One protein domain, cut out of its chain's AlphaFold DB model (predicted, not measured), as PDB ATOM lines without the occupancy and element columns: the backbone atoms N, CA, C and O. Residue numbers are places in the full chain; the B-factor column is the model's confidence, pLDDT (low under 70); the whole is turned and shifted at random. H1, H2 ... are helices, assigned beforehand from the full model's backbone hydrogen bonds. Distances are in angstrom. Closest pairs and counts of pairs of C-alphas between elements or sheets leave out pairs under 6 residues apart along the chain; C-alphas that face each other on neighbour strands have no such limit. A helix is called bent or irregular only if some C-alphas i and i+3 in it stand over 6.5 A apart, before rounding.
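Overview. This is residues 2 to 147 of the 148 residues of an uncharacterized protein of SAR86 cluster bacterium (UniProt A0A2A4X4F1). One very long helix, H1, makes the longest axis: residues 2 to 32 stick out as a bare arm, and its far end joins a small head of five shorter helices. In the head H2 turns off the end of H1, H3 folds back beside residues 40 to 51 of H1, and H4, H5 and H6 gather round H3, away from H1. The printed part has 146 residues with six named helices, H1 to H6 in order, and no named strand; the class is all helix. It is extended, with a radius of gyration of the C-alphas of 25.5 A and spans of 95 by 32 by 24 A.

Along the chain. H1, residues 2 to 56, runs 79.0 A from C-alpha 2 at (68.306, 67.885, -31.550). H2 is residues 59 to 66, H3 residues 75 to 99 over 35.7 A, H4 residues 111 to 120 and H5 residues 123 to 133. H5 is irregular: C-alphas 125 and 128 are 7.5 A apart. H6, residues 136 to 146, ends with C-alpha 146 at (93.168, -1.572, -11.354).

Arrangement. H3, the hub, touches H1 at a shallow tilt of 31 degrees, opposite ways, the closest C-alphas being Met 44 and Glu 95, 6.6 A. H1 and H2 touch only at the corner. H4 touches H6, about perpendicular at 80 degrees, closest at C-alphas Arg 115 and Val 146, 5.0 A. H1 is apart from H4, H5 and H6. Every O i to N i+4 pair is within hydrogen-bond range in H1, H2, H3, H4 and H6; in H5 3 of 7 are, beside 5 of 8 O i to N i+3 pairs.

Size, cuts and confidence. The C-alphas of Asp 2 and Asn 70, the two farthest apart, are 95.6 A apart. The printed part has no cut. The link H3 to H4 is long. Residues 69 to 70 are under 70 in pLDDT.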
ATOM      1  N   ASP A   2      67.891  69.096 -30.810       72.38
ATOM      2  CA  ASP A   2      68.306  67.885 -31.550       72.38
ATOM      3  C   ASP A   2      69.592  67.224 -31.032       72.38
ATOM      4  O   ASP A   2      69.730  66.006 -31.108       72.38
ATOM      5  N   ILE A   3      70.502  68.000 -30.434       76.94
ATOM      6  CA  ILE A   3      71.784  67.487 -29.921       76.94
ATOM      7  C   ILE A   3      71.576  66.579 -28.701       76.94
ATOM      8  O   ILE A   3      72.112  65.481 -28.672       76.94
ATOM      9  N   GLU A   4      70.742  66.972 -27.734       80.06
ATOM     10  CA  GLU A   4      70.462  66.148 -26.545       80.06
ATOM     11  C   GLU A   4      69.800  64.811 -26.904       80.06
ATOM     12  O   GLU A   4      70.167  63.768 -26.364       80.06
ATOM     13  N   LYS A   5      68.864  64.821 -27.863       81.19
ATOM     14  CA  LYS A   5      68.236  63.596 -28.374       81.19
ATOM     15  C   LYS A   5      69.253  62.703 -29.079       81.19
ATOM     16  O   LYS A   5      69.246  61.497 -28.857       81.19
ATOM     17  N   PHE A   6      70.131  63.282 -29.894       86.12
ATOM     18  CA  PHE A   6      71.199  62.547 -30.568       86.12
ATOM     19  C   PHE A   6      72.174  61.911 -29.568       86.12
ATOM     20  O   PHE A   6      72.458  60.719 -29.666       86.12
ATOM     21  N   THR A   7      72.626  62.662 -28.562       85.62
ATOM     22  CA  THR A   7      73.502  62.145 -27.503       85.62
ATOM     23  C   THR A   7      72.826  61.027 -26.712       85.62
ATOM     24  O   THR A   7      73.458  60.013 -26.439       85.62
ATOM     25  N   HIS A   8      71.533  61.157 -26.403       87.75
ATOM     26  CA  HIS A   8      70.787  60.112 -25.702       87.75
ATOM     27  C   HIS A   8      70.696  58.809 -26.510       87.75
ATOM     28  O   HIS A   8      70.948  57.732 -25.972       87.75
ATOM     29  N   TRP A   9      70.405  58.899 -27.812       93.69
ATOM     30  CA  TRP A   9      70.416  57.740 -28.708       93.69
ATOM     31  C   TRP A   9      71.802  57.110 -28.823       93.69
ATOM     32  O   TRP A   9      71.916  55.886 -28.804       93.69
ATOM     33  N   LEU A  10      72.854  57.927 -28.882       91.62
ATOM     34  CA  LEU A  10      74.230  57.443 -28.915       91.62
ATOM     35  C   LEU A  10      74.581  56.666 -27.639       91.62
ATOM     36  O   LEU A  10      75.138  55.574 -27.723       91.62
ATOM     37  N   THR A  11      74.210  57.179 -26.463       92.44
ATOM     38  CA  THR A  11      74.404  56.479 -25.184       92.44
ATOM     39  C   THR A  11      73.591  55.188 -25.113       92.44
ATOM     40  O   THR A  11      74.101  54.171 -24.645       92.44
ATOM     41  N   LEU A  12      72.349  55.192 -25.604       93.62
ATOM     42  CA  LEU A  12      71.505  53.998 -25.629       93.62
ATOM     43  C   LEU A  12      72.114  52.898 -26.511       93.62
ATOM     44  O   LEU A  12      72.207  51.750 -26.084       93.62
ATOM     45  N   VAL A  13      72.579  53.260 -27.710       94.69
ATOM     46  CA  VAL A  13      73.259  52.337 -28.630       94.69
ATOM     47  C   VAL A  13      74.570  51.837 -28.032       94.69
ATOM     48  O   VAL A  13      74.855  50.647 -28.127       94.69
ATOM     49  N   ALA A  14      75.344  52.700 -27.368       94.69
ATOM     50  CA  ALA A  14      76.574  52.294 -26.693       94.69
ATOM     51  C   ALA A  14      76.300  51.262 -25.586       94.69
ATOM     52  O   ALA A  14      76.937  50.212 -25.557       94.69
ATOM     53  N   ASN A  15      75.306  51.508 -24.729       95.75
ATOM     54  CA  ASN A  15      74.912  50.567 -23.678       95.75
ATOM     55  C   ASN A  15      74.418  49.237 -24.262       95.75
ATOM     56  O   ASN A  15      74.775  48.172 -23.761       95.75
ATOM     57  N   PHE A  16      73.639  49.284 -25.345       96.62
ATOM     58  CA  PHE A  16      73.196  48.080 -26.042       96.62
ATOM     59  C   PHE A  16      74.372  47.307 -26.653       96.62
ATOM     60  O   PHE A  16      74.433  46.088 -26.527       96.62
ATOM     61  N   GLY A  17      75.339  48.009 -27.249       96.56
ATOM     62  CA  GLY A  17      76.566  47.418 -27.777       96.56
ATOM     63  C   GLY A  17      77.403  46.731 -26.698       96.56
ATOM     64  O   GLY A  17      77.892  45.628 -26.925       96.56
ATOM     65  N   VAL A  18      77.507  47.322 -25.503       96.94
ATOM     66  CA  VAL A  18      78.181  46.692 -24.355       96.94
ATOM     67  C   VAL A  18      77.458  45.415 -23.927       96.94
ATOM     68  O   VAL A  18      78.105  44.384 -23.766       96.94
ATOM     69  N   ILE A  19      76.128  45.449 -23.784       97.38
ATOM     70  CA  ILE A  19      75.340  44.261 -23.411       97.38
ATOM     71  C   ILE A  19      75.500  43.160 -24.459       97.38
ATOM     72  O   ILE A  19      75.784  42.018 -24.106       97.38
ATOM     73  N   ALA A  20      75.367  43.501 -25.743       97.06
ATOM     74  CA  ALA A  20      75.578  42.557 -26.830       97.06
ATOM     75  C   ALA A  20      76.993  41.959 -26.772       97.06
ATOM     76  O   ALA A  20      77.136  40.745 -26.855       97.06
ATOM     77  N   GLY A  21      78.019  42.785 -26.540       97.62
ATOM     78  CA  GLY A  21      79.403  42.332 -26.388       97.62
ATOM     79  C   GLY A  21      79.595  41.331 -25.246       97.62
ATOM     80  O   GLY A  21      80.248  40.311 -25.435       97.62
ATOM     81  N   VAL A  22      78.975  41.566 -24.085       97.38
ATOM     82  CA  VAL A  22      79.021  40.625 -22.949       97.38
ATOM     83  C   VAL A  22      78.321  39.305 -23.283       97.38
ATOM     84  O   VAL A  22      78.829  38.241 -22.935       97.38
ATOM     85  N   VAL A  23      77.180  39.354 -23.976       97.56
ATOM     86  CA  VAL A  23      76.457  38.146 -24.408       97.56
ATOM     87  C   VAL A  23      77.290  37.331 -25.399       97.56
ATOM     88  O   VAL A  23      77.384  36.115 -25.248       97.56
ATOM     89  N   PHE A  24      77.936  37.984 -26.370       97.62
ATOM     90  CA  PHE A  24      78.843  37.310 -27.303       97.62
ATOM     91  C   PHE A  24      80.032  36.674 -26.583       97.62
ATOM     92  O   PHE A  24      80.316  35.506 -26.824       97.62
ATOM     93  N   LEU A  25      80.661  37.382 -25.640       97.06
ATOM     94  CA  LEU A  25      81.766  36.828 -24.855       97.06
ATOM     95  C   LEU A  25      81.336  35.591 -24.054       97.06
ATOM     96  O   LEU A  25      82.057  34.598 -24.010       97.06
ATOM     97  N   ALA A  26      80.156  35.629 -23.429       96.31
ATOM     98  CA  ALA A  26      79.625  34.477 -22.702       96.31
ATOM     99  C   ALA A  26      79.410  33.266 -23.629       96.31
ATOM    100  O   ALA A  26      79.750  32.142 -23.260       96.31
ATOM    101  N   TYR A  27      78.906  33.502 -24.843       97.31
ATOM    102  CA  TYR A  27      78.741  32.464 -25.860       97.31
ATOM    103  C   TYR A  27      80.087  31.894 -26.342       97.31
ATOM    104  O   TYR A  27      80.240  30.678 -26.440       97.31
ATOM    105  N   GLU A  28      81.085  32.747 -26.585       95.19
ATOM    106  CA  GLU A  28      82.439  32.325 -26.973       95.19
ATOM    107  C   GLU A  28      83.121  31.499 -25.878       95.19
ATOM    108  O   GLU A  28      83.758  30.490 -26.172       95.19
ATOM    109  N   LEU A  29      82.958  31.875 -24.607       94.38
ATOM    110  CA  LEU A  29      83.480  31.097 -23.481       94.38
ATOM    111  C   LEU A  29      82.837  29.711 -23.402       94.38
ATOM    112  O   LEU A  29      83.541  28.725 -23.188       94.38
ATOM    113  N   GLN A  30      81.523  29.621 -23.614       92.38
ATOM    114  CA  GLN A  30      80.840  28.332 -23.669       92.38
ATOM    115  C   GLN A  30      81.375  27.471 -24.821       92.38
ATOM    116  O   GLN A  30      81.733  26.314 -24.605       92.38
ATOM    117  N   GLN A  31      81.489  28.043 -26.023       93.62
ATOM    118  CA  GLN A  31      82.013  27.334 -27.190       93.62
ATOM    119  C   GLN A  31      83.460  26.866 -26.981       93.62
ATOM    120  O   GLN A  31      83.798  25.738 -27.333       93.62
ATOM    121  N   ASN A  32      84.308  27.698 -26.374       93.56
ATOM    122  CA  ASN A  32      85.692  27.336 -26.072       93.56
ATOM    123  C   ASN A  32      85.772  26.165 -25.086       93.56
ATOM    124  O   ASN A  32      86.584  25.264 -25.277       93.56
ATOM    125  N   ASN A  33      84.914  26.136 -24.064       91.25
ATOM    126  CA  ASN A  33      84.865  25.011 -23.130       91.25
ATOM    127  C   ASN A  33      84.442  23.714 -23.833       91.25
ATOM    128  O   ASN A  33      85.064  22.673 -23.631       91.25
ATOM    129  N   GLU A  34      83.419  23.774 -24.690       91.62
ATOM    130  CA  GLU A  34      82.977  22.618 -25.480       91.62
ATOM    131  C   GLU A  34      84.085  22.107 -26.414       91.62
ATOM    132  O   GLU A  34      84.274  20.894 -26.539       91.62
ATOM    133  N   LEU A  35      84.857  23.013 -27.020       94.19
ATOM    134  CA  LEU A  35      85.997  22.662 -27.864       94.19
ATOM    135  C   LEU A  35      87.105  21.964 -27.063       94.19
ATOM    136  O   LEU A  35      87.567  20.904 -27.477       94.19
ATOM    137  N   LEU A  36      87.480  22.495 -25.896       91.06
ATOM    138  CA  LEU A  36      88.503  21.887 -25.033       91.06
ATOM    139  C   LEU A  36      88.117  20.468 -24.593       91.06
ATOM    140  O   LEU A  36      88.958  19.567 -24.565       91.06
ATOM    141  N   VAL A  37      86.834  20.244 -24.300       91.38
ATOM    142  CA  VAL A  37      86.309  18.907 -23.989       91.38
ATOM    143  C   VAL A  37      86.458  17.964 -25.188       91.38
ATOM    144  O   VAL A  37      86.865  16.810 -25.038       91.38
ATOM    145  N   GLN A  38      86.140  18.433 -26.395       91.44
ATOM    146  CA  GLN A  38      86.291  17.635 -27.614       91.44
ATOM    147  C   GLN A  38      87.760  17.318 -27.917       91.44
ATOM    148  O   GLN A  38      88.066  16.177 -28.266       91.44
ATOM    149  N   GLU A  39      88.668  18.277 -27.741       91.31
ATOM    150  CA  GLU A  39      90.108  18.083 -27.933       91.31
ATOM    151  C   GLU A  39      90.691  17.074 -26.938       91.31
ATOM    152  O   GLU A  39      91.431  16.177 -27.342       91.31
ATOM    153  N   SER A  40      90.312  17.153 -25.658       90.94
ATOM    154  CA  SER A  40      90.762  16.198 -24.635       90.94
ATOM    155  C   SER A  40      90.292  14.771 -24.945       90.94
ATOM    156  O   SER A  40      91.090  13.829 -24.961       90.94
ATOM    157  N   ARG A  41      89.016  14.608 -25.323       89.19
ATOM    158  CA  ARG A  41      88.462  13.321 -25.780       89.19
ATOM    159  C   ARG A  41      89.172  12.781 -27.012       89.19
ATOM    160  O   ARG A  41      89.464  11.588 -27.084       89.19
ATOM    161  N   TYR A  42      89.425  13.650 -27.986       91.81
ATOM    162  CA  TYR A  42      90.139  13.277 -29.196       91.81
ATOM    163  C   TYR A  42      91.562  12.821 -28.869       91.81
ATOM    164  O   TYR A  42      91.979  11.772 -29.353       91.81
ATOM    165  N   SER A  43      92.274  13.541 -27.997       90.88
ATOM    166  CA  SER A  43      93.616  13.163 -27.553       90.88
ATOM    167  C   SER A  43      93.623  11.805 -26.851       90.88
ATOM    168  O   SER A  43      94.495  10.995 -27.149       90.88
ATOM    169  N   MET A  44      92.641  11.514 -25.992       89.44
ATOM    170  CA  MET A  44      92.509  10.198 -25.355       89.44
ATOM    171  C   MET A  44      92.332   9.079 -26.395       89.44
ATOM    172  O   MET A  44      93.067   8.093 -26.396       89.44
ATOM    173  N   LEU A  45      91.397   9.244 -27.337       89.88
ATOM    174  CA  LEU A  45      91.164   8.256 -28.399       89.88
ATOM    175  C   LEU A  45      92.386   8.080 -29.310       89.88
ATOM    176  O   LEU A  45      92.699   6.964 -29.728       89.88
ATOM    177  N   GLN A  46      93.079   9.176 -29.613       93.19
ATOM    178  CA  GLN A  46      94.281   9.170 -30.433       93.19
ATOM    179  C   GLN A  46      95.427   8.443 -29.717       93.19
ATOM    180  O   GLN A  46      96.034   7.566 -30.321       93.19
ATOM    181  N   ASN A  47      95.640   8.690 -28.419       91.00
ATOM    182  CA  ASN A  47      96.630   7.972 -27.613       91.00
ATOM    183  C   ASN A  47      96.363   6.459 -27.601       91.00
ATOM    184  O   ASN A  47      97.272   5.661 -27.829       91.00
ATOM    185  N   GLN A  48      95.112   6.045 -27.383       88.69
ATOM    186  CA  GLN A  48      94.729   4.626 -27.390       88.69
ATOM    187  C   GLN A  48      94.978   3.968 -28.752       88.69
ATOM    188  O   GLN A  48      95.487   2.842 -28.836       88.69
ATOM    189  N   LYS A  49      94.646   4.677 -29.834       93.25
ATOM    190  CA  LYS A  49      94.911   4.228 -31.201       93.25
ATOM    191  C   LYS A  49      96.410   4.109 -31.467       93.25
ATOM    192  O   LYS A  49      96.829   3.086 -32.005       93.25
ATOM    193  N   ASP A  50      97.200   5.104 -31.080       93.81
ATOM    194  CA  ASP A  50      98.644   5.133 -31.316       93.81
ATOM    195  C   ASP A  50      99.352   4.014 -30.550       93.81
ATOM    196  O   ASP A  50     100.176   3.309 -31.130       93.81
ATOM    197  N   TRP A  51      98.951   3.744 -29.304       91.44
ATOM    198  CA  TRP A  51      99.425   2.580 -28.552       91.44
ATOM    199  C   TRP A  51      99.079   1.262 -29.237       91.44
ATOM    200  O   TRP A  51      99.939   0.397 -29.402       91.44
ATOM    201  N   THR A  52      97.835   1.117 -29.688       90.38
ATOM    202  CA  THR A  52      97.396  -0.087 -30.403       90.38
ATOM    203  C   THR A  52      98.200  -0.287 -31.692       90.38
ATOM    204  O   THR A  52      98.619  -1.402 -31.994       90.38
ATOM    205  N   GLN A  53      98.447   0.783 -32.452       93.69
ATOM    206  CA  GLN A  53      99.240   0.737 -33.681       93.69
ATOM    207  C   GLN A  53     100.719   0.453 -33.411       93.69
ATOM    208  O   GLN A  53     101.316  -0.332 -34.142       93.69
ATOM    209  N   PHE A  54     101.296   1.037 -32.362       92.88
ATOM    210  CA  PHE A  54     102.679   0.795 -31.959       92.88
ATOM    211  C   PHE A  54     102.910  -0.673 -31.583       92.88
ATOM    212  O   PHE A  54     103.837  -1.298 -32.094       92.88
ATOM    213  N   ILE A  55     102.030  -1.244 -30.753       90.44
ATOM    214  CA  ILE A  55     102.133  -2.641 -30.305       90.44
ATOM    215  C   ILE A  55     101.892  -3.606 -31.469       90.44
ATOM    216  O   ILE A  55     102.671  -4.531 -31.678       90.44
ATOM    217  N   ASN A  56     100.843  -3.382 -32.266       89.88
ATOM    218  CA  ASN A  56     100.510  -4.270 -33.385       89.88
ATOM    219  C   ASN A  56     101.458  -4.114 -34.583       89.88
ATOM    220  O   ASN A  56     101.528  -5.000 -35.431       89.88
ATOM    221  N   GLY A  57     102.158  -2.983 -34.683       93.75
ATOM    222  CA  GLY A  57     103.087  -2.683 -35.769       93.75
ATOM    223  C   GLY A  57     104.461  -3.334 -35.617       93.75
ATOM    224  O   GLY A  57     105.244  -3.297 -36.565       93.75
ATOM    225  N   SER A  58     104.769  -3.924 -34.456       93.56
ATOM    226  CA  SER A  58     106.058  -4.563 -34.191       93.56
ATOM    227  C   SER A  58     105.890  -5.857 -33.400       93.56
ATOM    228  O   SER A  58     105.501  -5.853 -32.233       93.56
ATOM    229  N   GLU A  59     106.253  -6.976 -34.030       92.25
ATOM    230  CA  GLU A  59     106.284  -8.285 -33.374       92.25
ATOM    231  C   GLU A  59     107.242  -8.292 -32.172       92.25
ATOM    232  O   GLU A  59     106.912  -8.858 -31.136       92.25
ATOM    233  N   GLU A  60     108.385  -7.604 -32.264       91.12
ATOM    234  CA  GLU A  60     109.343  -7.474 -31.157       91.12
ATOM    235  C   GLU A  60     108.710  -6.782 -29.942       91.12
ATOM    236  O   GLU A  60     108.797  -7.287 -28.826       91.12
ATOM    237  N   VAL A  61     108.026  -5.652 -30.158       92.19
ATOM    238  CA  VAL A  61     107.344  -4.907 -29.086       92.19
ATOM    239  C   VAL A  61     106.225  -5.745 -28.478       92.19
ATOM    240  O   VAL A  61     106.106  -5.817 -27.256       92.19
ATOM    241  N   SER A  62     105.422  -6.398 -29.321       90.31
ATOM    242  CA  SER A  62     104.348  -7.280 -28.868       90.31
ATOM    243  C   SER A  62     104.900  -8.424 -28.012       90.31
ATOM    244  O   SER A  62     104.460  -8.616 -26.879       90.31
ATOM    245  N   ASN A  63     105.939  -9.118 -28.486       90.44
ATOM    246  CA  ASN A  63     106.583 -10.193 -27.736       90.44
ATOM    247  C   ASN A  63     107.109  -9.690 -26.389       90.44
ATOM    248  O   ASN A  63     106.838 -10.317 -25.371       90.44
ATOM    249  N   LEU A  64     107.777  -8.533 -26.350       91.75
ATOM    250  CA  LEU A  64     108.285  -7.957 -25.103       91.75
ATOM    251  C   LEU A  64     107.182  -7.626 -24.094       91.75
ATOM    252  O   LEU A  64     107.388  -7.837 -22.899       91.75
ATOM    253  N   LEU A  65     106.029  -7.118 -24.537       91.19
ATOM    254  CA  LEU A  65     104.927  -6.741 -23.645       91.19
ATOM    255  C   LEU A  65     104.118  -7.945 -23.155       91.19
ATOM    256  O   LEU A  65     103.708  -7.968 -21.997       91.19
ATOM    257  N   TYR A  66     103.910  -8.948 -24.008       88.88
ATOM    258  CA  TYR A  66     103.093 -10.125 -23.695       88.88
ATOM    259  C   TYR A  66     103.897 -11.326 -23.169       88.88
ATOM    260  O   TYR A  66     103.316 -12.391 -22.953       88.88
ATOM    261  N   VAL A  67     105.207 -11.178 -22.932       83.88
ATOM    262  CA  VAL A  67     105.992 -12.150 -22.152       83.88
ATOM    263  C   VAL A  67     105.328 -12.352 -20.787       83.88
ATOM    264  O   VAL A  67     105.082 -11.385 -20.067       83.88
ATOM    265  N   LYS A  68     105.057 -13.616 -20.432       76.25
ATOM    266  CA  LYS A  68     104.461 -14.013 -19.146       76.25
ATOM    267  C   LYS A  68     105.382 -14.948 -18.366       76.25
ATOM    268  O   LYS A  68     105.986 -15.851 -18.945       76.25
ATOM    269  N   GLY A  69     105.395 -14.802 -17.041       68.31
ATOM    270  CA  GLY A  69     106.067 -15.730 -16.127       68.31
ATOM    271  C   GLY A  69     107.596 -15.605 -16.120       68.31
ATOM    272  O   GLY A  69     108.144 -14.537 -16.372       68.31
ATOM    273  N   ASN A  70     108.295 -16.708 -15.829       60.66
ATOM    274  CA  ASN A  70     109.755 -16.744 -15.625       60.66
ATOM    275  C   ASN A  70     110.570 -16.750 -16.930       60.66
ATOM    276  O   ASN A  70     111.634 -17.367 -16.995       60.66
ATOM    277  N   GLN A  71     110.064 -16.141 -18.000       77.19
ATOM    278  CA  GLN A  71     110.854 -16.010 -19.215       77.19
ATOM    279  C   GLN A  71     111.960 -14.981 -18.952       77.19
ATOM    280  O   GLN A  71     111.677 -13.801 -18.733       77.19
ATOM    281  N   ASP A  72     113.210 -15.444 -18.924       79.56
ATOM    282  CA  ASP A  72     114.361 -14.579 -18.677       79.56
ATOM    283  C   ASP A  72     114.552 -13.628 -19.860       79.56
ATOM    284  O   ASP A  72     115.030 -14.010 -20.928       79.56
ATOM    285  N   LEU A  73     114.163 -12.372 -19.650       88.06
ATOM    286  CA  LEU A  73     114.552 -11.268 -20.513       88.06
ATOM    287  C   LEU A  73     116.027 -10.940 -20.260       88.06
ATOM    288  O   LEU A  73     116.473 -10.881 -19.108       88.06
ATOM    289  N   SER A  74     116.775 -10.666 -21.323       92.12
ATOM    290  CA  SER A  74     118.080 -10.019 -21.202       92.12
ATOM    291  C   SER A  74     117.936  -8.633 -20.566       92.12
ATOM    292  O   SER A  74     116.862  -8.031 -20.581       92.12
ATOM    293  N   ASP A  75     119.024  -8.087 -20.025       91.06
ATOM    294  CA  ASP A  75     118.970  -6.775 -19.366       91.06
ATOM    295  C   ASP A  75     118.530  -5.657 -20.328       91.06
ATOM    296  O   ASP A  75     117.737  -4.798 -19.960       91.06
ATOM    297  N   ILE A  76     118.919  -5.741 -21.605       93.19
ATOM    298  CA  ILE A  76     118.467  -4.802 -22.645       93.19
ATOM    299  C   ILE A  76     116.955  -4.918 -22.883       93.19
ATOM    300  O   ILE A  76     116.277  -3.914 -23.091       93.19
ATOM    301  N   GLU A  77     116.411  -6.134 -22.885       92.94
ATOM    302  CA  GLU A  77     114.975  -6.360 -23.069       92.94
ATOM    303  C   GLU A  77     114.170  -5.882 -21.858       92.94
ATOM    304  O   GLU A  77     113.090  -5.320 -22.044       92.94
ATOM    305  N   LYS A  78     114.706  -6.034 -20.637       91.44
ATOM    306  CA  LYS A  78     114.118  -5.450 -19.421       91.44
ATOM    307  C   LYS A  78     114.050  -3.929 -19.526       91.44
ATOM    308  O   LYS A  78     112.967  -3.377 -19.363       91.44
ATOM    309  N   ASP A  79     115.153  -3.275 -19.890       92.38
ATOM    310  CA  ASP A  79     115.208  -1.815 -20.040       92.38
ATOM    311  C   ASP A  79     114.227  -1.310 -21.111       92.38
ATOM    312  O   ASP A  79     113.495  -0.339 -20.903       92.38
ATOM    313  N   ARG A  80     114.166  -1.991 -22.265       93.81
ATOM    314  CA  ARG A  80     113.222  -1.653 -23.344       93.81
ATOM    315  C   ARG A  80     111.777  -1.809 -22.897       93.81
ATOM    316  O   ARG A  80     110.971  -0.906 -23.119       93.81
ATOM    317  N   ARG A  81     111.453  -2.940 -22.270       93.56
ATOM    318  CA  ARG A  81     110.113  -3.210 -21.750       93.56
ATOM    319  C   ARG A  81     109.719  -2.169 -20.707       93.56
ATOM    320  O   ARG A  81     108.627  -1.619 -20.818       93.56
ATOM    321  N   PHE A  82     110.607  -1.848 -19.767       93.62
ATOM    322  CA  PHE A  82     110.377  -0.797 -18.781       93.62
ATOM    323  C   PHE A  82     110.070   0.541 -19.460       93.62
ATOM    324  O   PHE A  82     109.059   1.159 -19.146       93.62
ATOM    325  N   GLY A  83     110.870   0.959 -20.447       94.75
ATOM    326  CA  GLY A  83     110.632   2.202 -21.186       94.75
ATOM    327  C   GLY A  83     109.277   2.241 -21.907       94.75
ATOM    328  O   GLY A  83     108.593   3.266 -21.886       94.75
ATOM    329  N   ILE A  84     108.858   1.121 -22.504       95.00
ATOM    330  CA  ILE A  84     107.555   0.997 -23.171       95.00
ATOM    331  C   ILE A  84     106.410   1.093 -22.155       95.00
ATOM    332  O   ILE A  84     105.488   1.892 -22.340       95.00
ATOM    333  N   LEU A  85     106.475   0.312 -21.073       95.31
ATOM    334  CA  LEU A  85     105.459   0.311 -20.018       95.31
ATOM    335  C   LEU A  85     105.375   1.669 -19.317       95.31
ATOM    336  O   LEU A  85     104.275   2.140 -19.042       95.31
ATOM    337  N   LEU A  86     106.514   2.334 -19.106       95.56
ATOM    338  CA  LEU A  86     106.587   3.674 -18.533       95.56
ATOM    339  C   LEU A  86     105.848   4.704 -19.403       95.56
ATOM    340  O   LEU A  86     105.075   5.516 -18.897       95.56
ATOM    341  N   GLY A  87     106.038   4.656 -20.724       94.81
ATOM    342  CA  GLY A  87     105.288   5.514 -21.644       94.81
ATOM    343  C   GLY A  87     103.779   5.258 -21.579       94.81
ATOM    344  O   GLY A  87     102.974   6.197 -21.567       94.81
ATOM    345  N   ASN A  88     103.382   3.985 -21.515       94.50
ATOM    346  CA  ASN A  88     101.974   3.603 -21.479       94.50
ATOM    347  C   ASN A  88     101.308   4.034 -20.166       94.50
ATOM    348  O   ASN A  88     100.250   4.658 -20.186       94.50
ATOM    349  N   ILE A  89     101.971   3.811 -19.032       95.94
ATOM    350  CA  ILE A  89     101.426   4.159 -17.721       95.94
ATOM    351  C   ILE A  89     101.363   5.680 -17.499       95.94
ATOM    352  O   ILE A  89     100.435   6.160 -16.852       95.94
ATOM    353  N   PHE A  90     102.269   6.468 -18.094       96.12
ATOM    354  CA  PHE A  90     102.132   7.931 -18.106       96.12
ATOM    355  C   PHE A  90     100.930   8.400 -18.922       96.12
ATOM    356  O   PHE A  90     100.283   9.376 -18.543       96.12
ATOM    357  N   THR A  91     100.600   7.690 -20.003       94.94
ATOM    358  CA  THR A  91      99.370   7.954 -20.759       94.94
ATOM    359  C   THR A  91      98.153   7.708 -19.866       94.94
ATOM    360  O   THR A  91      97.287   8.572 -19.776       94.94
ATOM    361  N   TRP A  92      98.118   6.593 -19.130       95.31
ATOM    362  CA  TRP A  92      97.020   6.301 -18.199       95.31
ATOM    363  C   TRP A  92      96.934   7.316 -17.059       95.31
ATOM    364  O   TRP A  92      95.832   7.725 -16.703       95.31
ATOM    365  N   GLN A  93      98.072   7.764 -16.512       96.31
ATOM    366  CA  GLN A  93      98.086   8.820 -15.497       96.31
ATOM    367  C   GLN A  93      97.474  10.105 -16.050       96.31
ATOM    368  O   GLN A  93      96.645  10.716 -15.381       96.31
ATOM    369  N   TRP A  94      97.843  10.500 -17.271       94.56
ATOM    370  CA  TRP A  94      97.272  11.679 -17.913       94.56
ATOM    371  C   TRP A  94      95.760  11.530 -18.127       94.56
ATOM    372  O   TRP A  94      95.010  12.419 -17.732       94.56
ATOM    373  N   GLU A  95      95.294  10.402 -18.671       93.06
ATOM    374  CA  GLU A  95      93.859  10.134 -18.879       93.06
ATOM    375  C   GLU A  95      93.081  10.166 -17.557       93.06
ATOM    376  O   GLU A  95      92.003  10.759 -17.464       93.06
ATOM    377  N   TRP A  96      93.656   9.590 -16.502       94.44
ATOM    378  CA  TRP A  96      93.081   9.623 -15.167       94.44
ATOM    379  C   TRP A  96      93.037  11.042 -14.587       94.44
ATOM    380  O   TRP A  96      92.004  11.446 -14.050       94.44
ATOM    381  N   GLU A  97      94.102  11.832 -14.738       93.62
ATOM    382  CA  GLU A  97      94.126  13.243 -14.333       93.62
ATOM    383  C   GLU A  97      93.031  14.040 -15.058       93.62
ATOM    384  O   GLU A  97      92.299  14.790 -14.410       93.62
ATOM    385  N   GLN A  98      92.853  13.826 -16.367       91.12
ATOM    386  CA  GLN A  98      91.781  14.470 -17.130       91.12
ATOM    387  C   GLN A  98      90.394  14.041 -16.643       91.12
ATOM    388  O   GLN A  98      89.493  14.877 -16.582       91.12
ATOM    389  N   SER A  99      90.221  12.780 -16.235       90.62
ATOM    390  CA  SER A  99      88.934  12.269 -15.741       90.62
ATOM    391  C   SER A  99      88.469  12.892 -14.424       90.62
ATOM    392  O   SER A  99      87.277  12.896 -14.131       90.62
ATOM    393  N   LYS A 100      89.389  13.479 -13.649       89.56
ATOM    394  CA  LYS A 100      89.059  14.270 -12.451       89.56
ATOM    395  C   LYS A 100      88.534  15.671 -12.768       89.56
ATOM    396  O   LYS A 100      88.148  16.397 -11.855       89.56
ATOM    397  N   THR A 101      88.572  16.075 -14.033       87.50
ATOM    398  CA  THR A 101      88.126  17.387 -14.504       87.50
ATOM    399  C   THR A 101      86.903  17.240 -15.406       87.50
ATOM    400  O   THR A 101      86.547  16.144 -15.835       87.50
ATOM    401  N   GLU A 102      86.276  18.356 -15.767       84.00
ATOM    402  CA  GLU A 102      85.178  18.358 -16.741       84.00
ATOM    403  C   GLU A 102      85.656  18.116 -18.188       84.00
ATOM    404  O   GLU A 102      84.829  17.973 -19.088       84.00
ATOM    405  N   MET A 103      86.971  18.008 -18.431       84.88
ATOM    406  CA  MET A 103      87.547  17.902 -19.777       84.88
ATOM    407  C   MET A 103      87.170  16.611 -20.515       84.88
ATOM    408  O   MET A 103      87.221  16.583 -21.740       84.88
ATOM    409  N   LEU A 104      86.728  15.560 -19.819       80.25
ATOM    410  CA  LEU A 104      86.202  14.362 -20.482       80.25
ATOM    411  C   LEU A 104      84.709  14.458 -20.837       80.25
ATOM    412  O   LEU A 104      84.189  13.559 -21.497       80.25
ATOM    413  N   GLY A 105      83.992  15.516 -20.439       74.62
ATOM    414  CA  GLY A 105      82.604  15.787 -20.848       74.62
ATOM    415  C   GLY A 105      81.577  14.695 -20.513       74.62
ATOM    416  O   GLY A 105      80.566  14.579 -21.209       74.62
ATOM    417  N   GLY A 106      81.861  13.840 -19.527       73.56
ATOM    418  CA  GLY A 106      81.058  12.653 -19.196       73.56
ATOM    419  C   GLY A 106      81.535  11.346 -19.842       73.56
ATOM    420  O   GLY A 106      80.877  10.324 -19.687       73.56
ATOM    421  N   THR A 107      82.662  11.353 -20.559       79.50
ATOM    422  CA  THR A 107      83.348  10.113 -20.937       79.50
ATOM    423  C   THR A 107      84.014   9.537 -19.696       79.50
ATOM    424  O   THR A 107      84.817  10.212 -19.053       79.50
ATOM    425  N   GLU A 108      83.675   8.300 -19.359       83.31
ATOM    426  CA  GLU A 108      84.275   7.610 -18.224       83.31
ATOM    427  C   GLU A 108      85.684   7.120 -18.564       83.31
ATOM    428  O   GLU A 108      85.979   6.722 -19.695       83.31
ATOM    429  N   LEU A 109      86.556   7.140 -17.556       89.69
ATOM    430  CA  LEU A 109      87.874   6.530 -17.643       89.69
ATOM    431  C   LEU A 109      87.715   5.017 -17.891       89.69
ATOM    432  O   LEU A 109      86.938   4.371 -17.181       89.69
ATOM    433  N   PRO A 110      88.441   4.407 -18.845       89.38
ATOM    434  CA  PRO A 110      88.245   3.008 -19.209       89.38
ATOM    435  C   PRO A 110      88.960   2.055 -18.231       89.38
ATOM    436  O   PRO A 110      89.855   1.303 -18.613       89.38
ATOM    437  N   VAL A 111      88.549   2.054 -16.959       93.06
ATOM    438  CA  VAL A 111      89.189   1.279 -15.877       93.06
ATOM    439  C   VAL A 111      89.283  -0.214 -16.209       93.06
ATOM    440  O   VAL A 111      90.315  -0.838 -15.977       93.06
ATOM    441  N   GLU A 112      88.254  -0.796 -16.829       93.44
ATOM    442  CA  GLU A 112      88.278  -2.207 -17.244       93.44
ATOM    443  C   GLU A 112      89.316  -2.504 -18.333       93.44
ATOM    444  O   GLU A 112      89.912  -3.584 -18.348       93.44
ATOM    445  N   ALA A 113      89.586  -1.546 -19.225       91.19
ATOM    446  CA  ALA A 113      90.661  -1.686 -20.200       91.19
ATOM    447  C   ALA A 113      92.024  -1.658 -19.499       91.19
ATOM    448  O   ALA A 113      92.878  -2.493 -19.799       91.19
ATOM    449  N   PHE A 114      92.205  -0.773 -18.512       94.75
ATOM    450  CA  PHE A 114      93.422  -0.741 -17.697       94.75
ATOM    451  C   PHE A 114      93.615  -2.059 -16.940       94.75
ATOM    452  O   PHE A 114      94.700  -2.624 -16.997       94.75
ATOM    453  N   ARG A 115      92.560  -2.620 -16.329       95.81
ATOM    454  CA  ARG A 115      92.597  -3.944 -15.671       95.81
ATOM    455  C   ARG A 115      92.995  -5.057 -16.637       95.81
ATOM    456  O   ARG A 115      93.791  -5.936 -16.306       95.81
ATOM    457  N   ALA A 116      92.426  -5.055 -17.842       93.06
ATOM    458  CA  ALA A 116      92.749  -6.050 -18.856       93.06
ATOM    459  C   ALA A 116      94.222  -5.962 -19.280       93.06
ATOM    460  O   ALA A 116      94.902  -6.987 -19.338       93.06
ATOM    461  N   LEU A 117      94.723  -4.751 -19.527       92.06
ATOM    462  CA  LEU A 117      96.114  -4.511 -19.911       92.06
ATOM    463  C   LEU A 117      97.083  -4.793 -18.759       92.06
ATOM    464  O   LEU A 117      98.106  -5.426 -18.993       92.06
ATOM    465  N   TRP A 118      96.721  -4.450 -17.520       94.62
ATOM    466  CA  TRP A 118      97.464  -4.805 -16.307       94.62
ATOM    467  C   TRP A 118      97.770  -6.300 -16.246       94.62
ATOM    468  O   TRP A 118      98.927  -6.707 -16.141       94.62
ATOM    469  N   ARG A 119      96.732  -7.129 -16.399       92.75
ATOM    470  CA  ARG A 119      96.865  -8.592 -16.395       92.75
ATOM    471  C   ARG A 119      97.588  -9.127 -17.628       92.75
ATOM    472  O   ARG A 119      98.320 -10.109 -17.542       92.75
ATOM    473  N   ASN A 120      97.339  -8.540 -18.795       90.94
ATOM    474  CA  ASN A 120      97.900  -9.042 -20.045       90.94
ATOM    475  C   ASN A 120      99.389  -8.745 -20.185       90.94
ATOM    476  O   ASN A 120     100.112  -9.603 -20.689       90.94
ATOM    477  N   PHE A 121      99.821  -7.574 -19.721       91.94
ATOM    478  CA  PHE A 121     101.217  -7.166 -19.715       91.94
ATOM    479  C   PHE A 121     101.977  -7.642 -18.483       91.94
ATOM    480  O   PHE A 121     103.154  -7.340 -18.394       91.94
ATOM    481  N   ASP A 122     101.359  -8.374 -17.552       91.75
ATOM    482  CA  ASP A 122     102.015  -8.811 -16.308       91.75
ATOM    483  C   ASP A 122     102.649  -7.625 -15.552       91.75
ATOM    484  O   ASP A 122     103.803  -7.654 -15.125       91.75
ATOM    485  N   LEU A 123     101.890  -6.524 -15.455       92.81
ATOM    486  CA  LEU A 123     102.380  -5.250 -14.919       92.81
ATOM    487  C   LEU A 123     102.791  -5.352 -13.446       92.81
ATOM    488  O   LEU A 123     103.629  -4.571 -13.007       92.81
ATOM    489  N   GLU A 124     102.274  -6.334 -12.703       92.44
ATOM    490  CA  GLU A 124     102.682  -6.623 -11.323       92.44
ATOM    491  C   GLU A 124     104.197  -6.848 -11.204       92.44
ATOM    492  O   GLU A 124     104.814  -6.401 -10.235       92.44
ATOM    493  N   ARG A 125     104.814  -7.457 -12.226       90.06
ATOM    494  CA  ARG A 125     106.258  -7.703 -12.280       90.06
ATOM    495  C   ARG A 125     107.078  -6.413 -12.289       90.06
ATOM    496  O   ARG A 125     108.100  -6.333 -11.613       90.06
ATOM    497  N   ASP A 126     106.642  -5.425 -13.067       92.19
ATOM    498  CA  ASP A 126     107.387  -4.187 -13.324       92.19
ATOM    499  C   ASP A 126     106.877  -3.011 -12.439       92.19
ATOM    500  O   ASP A 126     107.518  -1.962 -12.327       92.19
ATOM    501  N   TRP A 127     105.741  -3.186 -11.746       95.50
ATOM    502  CA  TRP A 127     105.086  -2.162 -10.918       95.50
ATOM    503  C   TRP A 127     105.953  -1.551  -9.808       95.50
ATOM    504  O   TRP A 127     105.888  -0.328  -9.639       95.50
ATOM    505  N   PRO A 128     106.768  -2.319  -9.049       95.88
ATOM    506  CA  PRO A 128     107.568  -1.754  -7.963       95.88
ATOM    507  C   PRO A 128     108.497  -0.624  -8.408       95.88
ATOM    508  O   PRO A 128     108.726   0.299  -7.628       95.88
ATOM    509  N   GLU A 129     108.996  -0.688  -9.645       95.12
ATOM    510  CA  GLU A 129     109.844   0.340 -10.248       95.12
ATOM    511  C   GLU A 129     109.004   1.445 -10.897       95.12
ATOM    512  O   GLU A 129     109.239   2.626 -10.635       95.12
ATOM    513  N   LEU A 130     107.978   1.080 -11.675       96.50
ATOM    514  CA  LEU A 130     107.109   2.040 -12.368       96.50
ATOM    515  C   LEU A 130     106.426   3.016 -11.401       96.50
ATOM    516  O   LEU A 130     106.352   4.214 -11.668       96.50
ATOM    517  N   ARG A 131     105.958   2.547 -10.240       97.31
ATOM    518  CA  ARG A 131     105.248   3.409  -9.280       97.31
ATOM    519  C   ARG A 131     106.115   4.512  -8.676       97.31
ATOM    520  O   ARG A 131     105.574   5.502  -8.192       97.31
ATOM    521  N   LEU A 132     107.443   4.375  -8.711       96.94
ATOM    522  CA  LEU A 132     108.369   5.381  -8.177       96.94
ATOM    523  C   LEU A 132     108.397   6.660  -9.022       96.94
ATOM    524  O   LEU A 132     108.790   7.712  -8.522       96.94
ATOM    525  N   THR A 133     107.986   6.581 -10.289       96.31
ATOM    526  CA  THR A 133     107.968   7.723 -11.214       96.31
ATOM    527  C   THR A 133     106.596   8.389 -11.324       96.31
ATOM    528  O   THR A 133     106.455   9.386 -12.030       96.31
ATOM    529  N   LEU A 134     105.578   7.833 -10.664       97.75
ATOM    530  CA  LEU A 134     104.181   8.242 -10.787       97.75
ATOM    531  C   LEU A 134     103.734   9.107  -9.608       97.75
ATOM    532  O   LEU A 134     104.340   9.117  -8.536       97.75
ATOM    533  N   ARG A 135     102.641   9.849  -9.799       98.06
ATOM    534  CA  ARG A 135     102.026  10.607  -8.706       98.06
ATOM    535  C   ARG A 135     101.387   9.657  -7.698       98.06
ATOM    536  O   ARG A 135     100.752   8.673  -8.066       98.06
ATOM    537  N   SER A 136     101.503   9.984  -6.413       97.75
ATOM    538  CA  SER A 136     101.054   9.114  -5.320       97.75
ATOM    539  C   SER A 136      99.550   8.830  -5.336       97.75
ATOM    540  O   SER A 136      99.110   7.739  -4.979       97.75
ATOM    541  N   ASP A 137      98.747   9.809  -5.746       97.94
ATOM    542  CA  ASP A 137      97.301   9.665  -5.867       97.94
ATOM    543  C   ASP A 137      96.922   8.746  -7.039       97.94
ATOM    544  O   ASP A 137      95.985   7.958  -6.914       97.94
ATOM    545  N   PHE A 138      97.669   8.795  -8.145       97.94
ATOM    546  CA  PHE A 138      97.480   7.874  -9.265       97.94
ATOM    547  C   PHE A 138      97.898   6.450  -8.897       97.94
ATOM    548  O   PHE A 138      97.164   5.508  -9.177       97.94
ATOM    549  N   VAL A 139      99.024   6.292  -8.195       98.06
ATOM    550  CA  VAL A 139      99.463   4.995  -7.650       98.06
ATOM    551  C   VAL A 139      98.372   4.389  -6.766       98.06
ATOM    552  O   VAL A 139      98.015   3.231  -6.948       98.06
ATOM    553  N   THR A 140      97.778   5.189  -5.877       97.88
ATOM    554  CA  THR A 140      96.679   4.739  -5.007       97.88
ATOM    555  C   THR A 140      95.459   4.288  -5.815       97.88
ATOM    556  O   THR A 140      94.835   3.281  -5.487       97.88
ATOM    557  N   PHE A 141      95.106   5.017  -6.878       97.38
ATOM    558  CA  PHE A 141      94.038   4.610  -7.790       97.38
ATOM    559  C   PHE A 141      94.360   3.277  -8.478       97.38
ATOM    560  O   PHE A 141      93.524   2.379  -8.472       97.38
ATOM    561  N   MET A 142      95.569   3.123  -9.020       97.88
ATOM    562  CA  MET A 142      95.994   1.890  -9.684       97.88
ATOM    563  C   MET A 142      95.935   0.690  -8.734       97.88
ATOM    564  O   MET A 142      95.386  -0.346  -9.099       97.88
ATOM    565  N   GLU A 143      96.429   0.845  -7.504       96.75
ATOM    566  CA  GLU A 143      96.475  -0.233  -6.508       96.75
ATOM    567  C   GLU A 143      95.079  -0.631  -5.986       96.75
ATOM    568  O   GLU A 143      94.830  -1.798  -5.690       96.75
ATOM    569  N   ASN A 144      94.138   0.315  -5.901       96.50
ATOM    570  CA  ASN A 144      92.790   0.040  -5.395       96.50
ATOM    571  C   ASN A 144      91.811  -0.403  -6.487       96.50
ATOM    572  O   ASN A 144      90.976  -1.278  -6.256       96.50
ATOM    573  N   GLU A 145      91.896   0.204  -7.668       95.75
ATOM    574  CA  GLU A 145      90.876   0.075  -8.706       95.75
ATOM    575  C   GLU A 145      91.346  -0.736  -9.911       95.75
ATOM    576  O   GLU A 145      90.496  -1.193 -10.669       95.75
ATOM    577  N   VAL A 146      92.651  -0.929 -10.129       95.94
ATOM    578  CA  VAL A 146      93.168  -1.572 -11.354       95.94
ATOM    579  C   VAL A 146      93.898  -2.886 -11.081       95.94
ATOM    580  O   VAL A 146      93.701  -3.838 -11.833       95.94
ATOM    581  N   SER A 147      94.729  -2.964 -10.042       91.69
ATOM    582  CA  SER A 147      95.528  -4.165  -9.762       91.69
ATOM    583  C   SER A 147      94.780  -5.269  -9.012       91.69
ATOM    584  O   SER A 147      95.277  -6.392  -8.976       91.69
TER     585      SER A 147